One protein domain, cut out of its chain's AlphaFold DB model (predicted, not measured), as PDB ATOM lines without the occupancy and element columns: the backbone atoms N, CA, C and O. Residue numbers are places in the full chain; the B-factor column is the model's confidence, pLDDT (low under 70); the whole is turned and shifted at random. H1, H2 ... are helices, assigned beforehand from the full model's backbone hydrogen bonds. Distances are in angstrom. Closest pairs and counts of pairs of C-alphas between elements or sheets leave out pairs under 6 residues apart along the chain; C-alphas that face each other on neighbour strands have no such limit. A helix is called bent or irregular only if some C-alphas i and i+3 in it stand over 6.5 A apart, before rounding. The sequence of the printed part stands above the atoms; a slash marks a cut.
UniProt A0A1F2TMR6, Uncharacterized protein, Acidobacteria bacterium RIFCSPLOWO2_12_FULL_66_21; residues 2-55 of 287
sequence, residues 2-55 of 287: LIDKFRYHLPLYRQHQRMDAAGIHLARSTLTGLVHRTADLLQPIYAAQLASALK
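What this domain is: This is residues 2 to 55 of the 287 residues of an uncharacterized protein of Acidobacteria bacterium RIFCSPLOWO2_12_FULL_66_21 (UniProt A0A1F2TMR6). Picture a hook whose long shaft is one bent helix, H3; at its first end the short link from H2 folds the chain back, and H2 and the small H1 form the short limb beside arm H3a. Residues 39 to 55, of which 39 to 53 belong to H3, stick out alone and make much of the length. The printed part has 54 residues with three named helices, H1, H2 and H3 in chain order, and no named strand; the class is all helix. It is only just loose, close to extended, with a radius of gyration of the C-alphas of 14.9 A and spans of 49 by 19 by 12 A.

How they stand to each other: Begin with H3, residues 28 to 53, which by its hydrogen bonds was assigned as one helix but is bent: C-alphas 41 and 44 are 7.0 A apart. Its arms, H3a with residues 28 to 41 and H3b with residues 44 to 53, stand at a steep tilt of 47 degrees. Next look at H2, residues 12 to 21, which touches H3a; H3a does so with residues 28 to 32 alone. Their closest C-alphas, those of His 16 and Arg 28, are 6.6 A apart, and the two run opposite ways at a steep tilt of 55 degrees. H1, residues 2 to 6, is close to H3a but not clearly touching, with the closest C-alphas, those of Leu 2 and Val 35, 7.0 A apart. H1 is also close to H2 but not clearly touching; there the closest C-alphas are those of Lys 5 and Leu 12, at 6.6 A. H3b is apart from H1 and from H2. In H1, H2, H3a and H3b every O i to N i+4 pair is within hydrogen-bond range.

Where its parts are: Find C-alpha 28 at (27.375, -34.142, -16.474); from there H3a runs 20.6 A to C-alpha 41. H3b runs 14.1 A from C-alpha 44 to C-alpha 53 at (15.445, -2.840, -29.825), and residues 42 and 43 belong to neither arm. H2 begins at C-alpha 12, at (26.144, -27.206, -13.130), and reaches C-alpha 21 after 14.2 A. H1 spans 6.1 A from C-alpha 2 to C-alpha 6.

The domain as a whole: The two C-alphas farthest apart, those of Gly 23 and Lys 55, are 49.8 A apart. Residues 18 to 23, of which 18 to 21 belong to H2, stand free, as do residues 39 to 55, of which 39 to 53 belong to H3. The body without these stretches has 31 residues and spans 23 by 21 by 12 A. The link from H1 to H2 is tight and that from H2 to H3 is short. The printed part has no cut, its mean pLDDT is 94.6, and no printed residue is under 70.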
ATOM      1  N   LEU A   2      17.945 -24.586 -14.808       92.81
ATOM      2  CA  LEU A   2      18.375 -23.363 -15.523       92.81
ATOM      3  C   LEU A   2      18.267 -22.091 -14.682       92.81
ATOM      4  O   LEU A   2      19.206 -21.300 -14.652       92.81
ATOM      5  N   ILE A   3      17.156 -21.930 -13.960       94.31
ATOM      6  CA  ILE A   3      16.976 -20.828 -13.008       94.31
ATOM      7  C   ILE A   3      18.097 -20.879 -11.966       94.31
ATOM      8  O   ILE A   3      18.794 -19.891 -11.767       94.31
ATOM      9  N   ASP A   4      18.372 -22.047 -11.388       94.12
ATOM     10  CA  ASP A   4      19.469 -22.199 -10.427       94.12
ATOM     11  C   ASP A   4      20.820 -21.786 -11.009       94.12
ATOM     12  O   ASP A   4      21.587 -21.090 -10.349       94.12
ATOM     13  N   LYS A   5      21.096 -22.143 -12.267       92.69
ATOM     14  CA  LYS A   5      22.346 -21.782 -12.945       92.69
ATOM     15  C   LYS A   5      22.464 -20.277 -13.176       92.69
ATOM     16  O   LYS A   5      23.510 -19.708 -12.879       92.69
ATOM     17  N   PHE A   6      21.437 -19.656 -13.754       92.38
ATOM     18  CA  PHE A   6      21.526 -18.290 -14.275       92.38
ATOM     19  C   PHE A   6      21.016 -17.226 -13.302       92.38
ATOM     20  O   PHE A   6      21.609 -16.157 -13.217       92.38
ATOM     21  N   ARG A   7      19.956 -17.511 -12.539       93.25
ATOM     22  CA  ARG A   7      19.388 -16.594 -11.539       93.25
ATOM     23  C   ARG A   7      20.083 -16.704 -10.186       93.25
ATOM     24  O   ARG A   7      20.283 -15.682  -9.540       93.25
ATOM     25  N   TYR A   8      20.426 -17.920  -9.760       94.81
ATOM     26  CA  TYR A   8      21.020 -18.177  -8.439       94.81
ATOM     27  C   TYR A   8      22.510 -18.527  -8.487       94.81
ATOM     28  O   TYR A   8      23.094 -18.874  -7.463       94.81
ATOM     29  N   HIS A   9      23.137 -18.429  -9.662       92.69
ATOM     30  CA  HIS A   9      24.570 -18.661  -9.857       92.69
ATOM     31  C   HIS A   9      25.069 -20.022  -9.336       92.69
ATOM     32  O   HIS A   9      26.233 -20.158  -8.965       92.69
ATOM     33  N   LEU A  10      24.213 -21.049  -9.327       94.88
ATOM     34  CA  LEU A  10      24.555 -22.399  -8.894       94.88
ATOM     35  C   LEU A  10      25.212 -23.167 -10.055       94.88
ATOM     36  O   LEU A  10      24.516 -23.539 -11.007       94.88
ATOM     37  N   PRO A  11      26.528 -23.449 -10.026       93.50
ATOM     38  CA  PRO A  11      27.205 -24.076 -11.158       93.50
ATOM     39  C   PRO A  11      26.674 -25.487 -11.439       93.50
ATOM     40  O   PRO A  11      26.322 -26.219 -10.515       93.50
ATOM     41  N   LEU A  12      26.691 -25.905 -12.710       93.94
ATOM     42  CA  LEU A  12      26.144 -27.206 -13.130       93.94
ATOM     43  C   LEU A  12      26.777 -28.393 -12.399       93.94
ATOM     44  O   LEU A  12      26.079 -29.353 -12.102       93.94
ATOM     45  N   TYR A  13      28.071 -28.331 -12.071       93.69
ATOM     46  CA  TYR A  13      28.724 -29.410 -11.324       93.69
ATOM     47  C   TYR A  13      28.141 -29.562  -9.908       93.69
ATOM     48  O   TYR A  13      28.020 -30.679  -9.419       93.69
ATOM     49  N   ARG A  14      27.748 -28.454  -9.260       95.12
ATOM     50  CA  ARG A  14      27.154 -28.477  -7.918       95.12
ATOM     51  C   ARG A  14      25.700 -28.941  -7.973       95.12
ATOM     52  O   ARG A  14      25.242 -29.637  -7.078       95.12
ATOM     53  N   GLN A  15      24.982 -28.589  -9.039       95.25
ATOM     54  CA  GLN A  15      23.649 -29.141  -9.297       95.25
ATOM     55  C   GLN A  15      23.713 -30.652  -9.532       95.25
ATOM     56  O   GLN A  15      22.928 -31.386  -8.950       95.25
ATOM     57  N   HIS A  16      24.696 -31.110 -10.313       95.88
ATOM     58  CA  HIS A  16      24.954 -32.527 -10.560       95.88
ATOM     59  C   HIS A  16      25.209 -33.303  -9.261       95.88
ATOM     60  O   HIS A  16      24.529 -34.290  -9.023       95.88
ATOM     61  N   GLN A  17      26.076 -32.801  -8.373       95.44
ATOM     62  CA  GLN A  17      26.318 -33.406  -7.051       95.44
ATOM     63  C   GLN A  17      25.049 -33.500  -6.191       95.44
ATOM     64  O   GLN A  17      24.839 -34.499  -5.514       95.44
ATOM     65  N   ARG A  18      24.185 -32.475  -6.220       95.44
ATOM     66  CA  ARG A  18      22.903 -32.504  -5.494       95.44
ATOM     67  C   ARG A  18      21.939 -33.549  -6.051       95.44
ATOM     68  O   ARG A  18      21.201 -34.143  -5.278       95.44
ATOM     69  N   MET A  19      21.916 -33.731  -7.370       95.25
ATOM     70  CA  MET A  19      21.078 -34.742  -8.021       95.25
ATOM     71  C   MET A  19      21.578 -36.147  -7.686       95.25
ATOM     72  O   MET A  19      20.775 -36.994  -7.312       95.25
ATOM     73  N   ASP A  20      22.895 -36.350  -7.714       95.94
ATOM     74  CA  ASP A  20      23.532 -37.619  -7.359       95.94
ATOM     75  C   ASP A  20      23.257 -38.007  -5.895       95.94
ATOM     76  O   ASP A  20      22.805 -39.114  -5.617       95.94
ATOM     77  N   ALA A  21      23.391 -37.055  -4.965       95.88
ATOM     78  CA  ALA A  21      23.044 -37.251  -3.555       95.88
ATOM     79  C   ALA A  21      21.547 -37.535  -3.318       95.88
ATOM     80  O   ALA A  21      21.187 -38.116  -2.299       95.88
ATOM     81  N   ALA A  22      20.674 -37.133  -4.246       96.25
ATOM     82  CA  ALA A  22      19.244 -37.432  -4.218       96.25
ATOM     83  C   ALA A  22      18.888 -38.755  -4.931       96.25
ATOM     84  O   ALA A  22      17.708 -39.030  -5.141       96.25
ATOM     85  N   GLY A  23      19.884 -39.553  -5.339       96.88
ATOM     86  CA  GLY A  23      19.693 -40.819  -6.055       96.88
ATOM     87  C   GLY A  23      19.389 -40.667  -7.550       96.88
ATOM     88  O   GLY A  23      19.001 -41.632  -8.204       96.88
ATOM     89  N   ILE A  24      19.544 -39.466  -8.119       95.75
ATOM     90  CA  ILE A  24      19.316 -39.201  -9.543       95.75
ATOM     91  C   ILE A  24      20.663 -39.214 -10.269       95.75
ATOM     92  O   ILE A  24      21.383 -38.212 -10.313       95.75
ATOM     93  N   HIS A  25      20.979 -40.346 -10.895       94.31
ATOM     94  CA  HIS A  25      22.232 -40.535 -11.622       94.31
ATOM     95  C   HIS A  25      22.095 -40.122 -13.092       94.31
ATOM     96  O   HIS A  25      21.352 -40.716 -13.871       94.31
ATOM     97  N   LEU A  26      22.844 -39.096 -13.492       92.31
ATOM     98  CA  LEU A  26      22.938 -38.645 -14.880       92.31
ATOM     99  C   LEU A  26      24.360 -38.197 -15.211       92.31
ATOM    100  O   LEU A  26      25.104 -37.751 -14.340       92.31
ATOM    101  N   ALA A  27      24.744 -38.262 -16.483       92.38
ATOM    102  CA  ALA A  27      26.030 -37.734 -16.918       92.38
ATOM    103  C   ALA A  27      26.051 -36.195 -16.848       92.38
ATOM    104  O   ALA A  27      25.078 -35.516 -17.183       92.38
ATOM    105  N   ARG A  28      27.202 -35.609 -16.490       88.00
ATOM    106  CA  ARG A  28      27.375 -34.142 -16.474       88.00
ATOM    107  C   ARG A  28      27.171 -33.516 -17.860       88.00
ATOM    108  O   ARG A  28      26.674 -32.396 -17.957       88.00
ATOM    109  N   SER A  29      27.531 -34.239 -18.921       93.38
ATOM    110  CA  SER A  29      27.307 -33.833 -20.315       93.38
ATOM    111  C   SER A  29      25.824 -33.633 -20.628       93.38
ATOM    112  O   SER A  29      25.491 -32.697 -21.352       93.38
ATOM    113  N   THR A  30      24.930 -34.424 -20.026       93.75
ATOM    114  CA  THR A  30      23.478 -34.286 -20.187       93.75
ATOM    115  C   THR A  30      22.992 -32.921 -19.707       93.75
ATOM    116  O   THR A  30      22.240 -32.259 -20.418       93.75
ATOM    117  N   LEU A  31      23.470 -32.437 -18.552       93.88
ATOM    118  CA  LEU A  31      23.109 -31.102 -18.049       93.88
ATOM    119  C   LEU A  31      23.557 -29.989 -18.996       93.88
ATOM    120  O   LEU A  31      22.791 -29.066 -19.267       93.88
ATOM    121  N   THR A  32      24.781 -30.077 -19.518       93.12
ATOM    122  CA  THR A  32      25.281 -29.116 -20.510       93.12
ATOM    123  C   THR A  32      24.448 -29.164 -21.792       93.12
ATOM    124  O   THR A  32      24.064 -28.117 -22.306       93.12
ATOM    125  N   GLY A  33      24.098 -30.362 -22.270       95.94
ATOM    126  CA  GLY A  33      23.232 -30.544 -23.436       95.94
ATOM    127  C   GLY A  33      21.845 -29.925 -23.251       95.94
ATOM    128  O   GLY A  33      21.348 -29.263 -24.157       95.94
ATOM    129  N   LEU A  34      21.244 -30.059 -22.064       94.62
ATOM    130  CA  LEU A  34      19.964 -29.418 -21.737       94.62
ATOM    131  C   LEU A  34      20.062 -27.887 -21.725       94.62
ATOM    132  O   LEU A  34      19.142 -27.213 -22.189       94.62
ATOM    133  N   VAL A  35      21.176 -27.330 -21.234       95.50
ATOM    134  CA  VAL A  35      21.429 -25.882 -21.306       95.50
ATOM    135  C   VAL A  35      21.496 -25.414 -22.757       95.50
ATOM    136  O   VAL A  35      20.846 -24.426 -23.082       95.50
ATOM    137  N   HIS A  36      22.226 -26.120 -23.625       94.31
ATOM    138  CA  HIS A  36      22.337 -25.758 -25.042       94.31
ATOM    139  C   HIS A  36      20.988 -25.828 -25.757       94.31
ATOM    140  O   HIS A  36      20.563 -24.828 -26.317       94.31
ATOM    141  N   ARG A  37      20.252 -26.941 -25.628       96.19
ATOM    142  CA  ARG A  37      18.919 -27.073 -26.240       96.19
ATOM    143  C   ARG A  37      17.963 -25.975 -25.792       96.19
ATOM    144  O   ARG A  37      17.163 -25.489 -26.578       96.19
ATOM    145  N   THR A  38      18.041 -25.575 -24.524       95.56
ATOM    146  CA  THR A  38      17.205 -24.472 -24.045       95.56
ATOM    147  C   THR A  38      17.649 -23.132 -24.623       95.56
ATOM    148  O   THR A  38      16.800 -22.316 -24.953       95.56
ATOM    149  N   ALA A  39      18.955 -22.900 -24.779       93.75
ATOM    150  CA  ALA A  39      19.455 -21.711 -25.462       93.75
ATOM    151  C   ALA A  39      18.972 -21.658 -26.923       93.75
ATOM    152  O   ALA A  39      18.490 -20.612 -27.350       93.75
ATOM    153  N   ASP A  40      18.992 -22.788 -27.638       95.69
ATOM    154  CA  ASP A  40      18.483 -22.886 -29.014       95.69
ATOM    155  C   ASP A  40      16.994 -22.510 -29.090       95.69
ATOM    156  O   ASP A  40      16.580 -21.748 -29.962       95.69
ATOM    157  N   LEU A  41      16.188 -22.971 -28.126       96.56
ATOM    158  CA  LEU A  41      14.764 -22.622 -28.030       96.56
ATOM    159  C   LEU A  41      14.517 -21.140 -27.693       96.56
ATOM    160  O   LEU A  41      13.461 -20.607 -28.030       96.56
ATOM    161  N   LEU A  42      15.465 -20.467 -27.037       95.44
ATOM    162  CA  LEU A  42      15.386 -19.037 -26.712       95.44
ATOM    163  C   LEU A  42      15.898 -18.136 -27.846       95.44
ATOM    164  O   LEU A  42      15.631 -16.932 -27.830       95.44
ATOM    165  N   GLN A  43      16.585 -18.694 -28.846       95.75
ATOM    166  CA  GLN A  43      17.147 -17.939 -29.968       95.75
ATOM    167  C   GLN A  43      16.106 -17.083 -30.723       95.75
ATOM    168  O   GLN A  43      16.409 -15.925 -31.021       95.75
ATOM    169  N   PRO A  44      14.871 -17.556 -30.997       96.88
ATOM    170  CA  PRO A  44      13.852 -16.729 -31.649       96.88
ATOM    171  C   PRO A  44      13.407 -15.537 -30.792       96.88
ATOM    172  O   PRO A  44      13.141 -14.462 -31.325       96.88
ATOM    173  N   ILE A  45      13.363 -15.703 -29.464       96.12
ATOM    174  CA  ILE A  45      13.017 -14.624 -28.526       96.12
ATOM    175  C   ILE A  45      14.119 -13.566 -28.537       96.12
ATOM    176  O   ILE A  45      13.826 -12.380 -28.666       96.12
ATOM    177  N   TYR A  46      15.382 -13.999 -28.477       95.69
ATOM    178  CA  TYR A  46      16.536 -13.117 -28.626       95.69
ATOM    179  C   TYR A  46      16.465 -12.314 -29.934       95.69
ATOM    180  O   TYR A  46      16.588 -11.090 -29.911       95.69
ATOM    181  N   ALA A  47      16.204 -12.983 -31.061       95.62
ATOM    182  CA  ALA A  47      16.116 -12.335 -32.367       95.62
ATOM    183  C   ALA A  47      14.958 -11.324 -32.440       95.62
ATOM    184  O   ALA A  47      15.142 -10.206 -32.922       95.62
ATOM    185  N   ALA A  48      13.778 -11.679 -31.920       95.88
ATOM    186  CA  ALA A  48      12.625 -10.782 -31.868       95.88
ATOM    187  C   ALA A  48      12.889  -9.557 -30.979       95.88
ATOM    188  O   ALA A  48      12.535  -8.434 -31.344       95.88
ATOM    189  N   GLN A  49      13.549  -9.756 -29.837       95.75
ATOM    190  CA  GLN A  49      13.893  -8.678 -28.919       95.75
ATOM    191  C   GLN A  49      14.957  -7.749 -29.509       95.75
ATOM    192  O   GLN A  49      14.814  -6.531 -29.406       95.75
ATOM    193  N   LEU A  50      15.967  -8.292 -30.198       95.56
ATOM    194  CA  LEU A  50      16.956  -7.498 -30.933       95.56
ATOM    195  C   LEU A  50      16.287  -6.675 -32.035       95.56
ATOM    196  O   LEU A  50      16.502  -5.470 -32.123       95.56
ATOM    197  N   ALA A  51      15.413  -7.296 -32.828       95.06
ATOM    198  CA  ALA A  51      14.667  -6.603 -33.871       95.06
ATOM    199  C   ALA A  51      13.734  -5.511 -33.314       95.06
ATOM    200  O   ALA A  51      13.498  -4.514 -33.994       95.06
ATOM    201  N   SER A  52      13.193  -5.677 -32.100       94.94
ATOM    202  CA  SER A  52      12.437  -4.619 -31.413       94.94
ATOM    203  C   SER A  52      13.352  -3.489 -30.951       94.94
ATOM    204  O   SER A  52      13.081  -2.331 -31.259       94.94
ATOM    205  N   ALA A  53      14.474  -3.820 -30.301       94.06
ATOM    206  CA  ALA A  53      15.445  -2.840 -29.825       94.06
ATOM    207  C   ALA A  53      15.985  -1.976 -30.976       94.06
ATOM    208  O   ALA A  53      16.017  -0.755 -30.855       94.06
ATOM    209  N   LEU A  54      16.298  -2.568 -32.132       93.94
ATOM    210  CA  LEU A  54      16.771  -1.845 -33.322       93.94
ATOM    211  C   LEU A  54      15.727  -0.902 -33.951       93.94
ATOM    212  O   LEU A  54      16.084  -0.071 -34.779       93.94
ATOM    213  N   LYS A  55      14.445  -0.987 -33.569       93.69
ATOM    214  CA  LYS A  55      13.400  -0.026 -33.981       93.69
ATOM    215  C   LYS A  55      13.296   1.180 -33.045       93.69
ATOM    216  O   LYS A  55      12.432   2.034 -33.248       93.69
TER     217      LYS A  55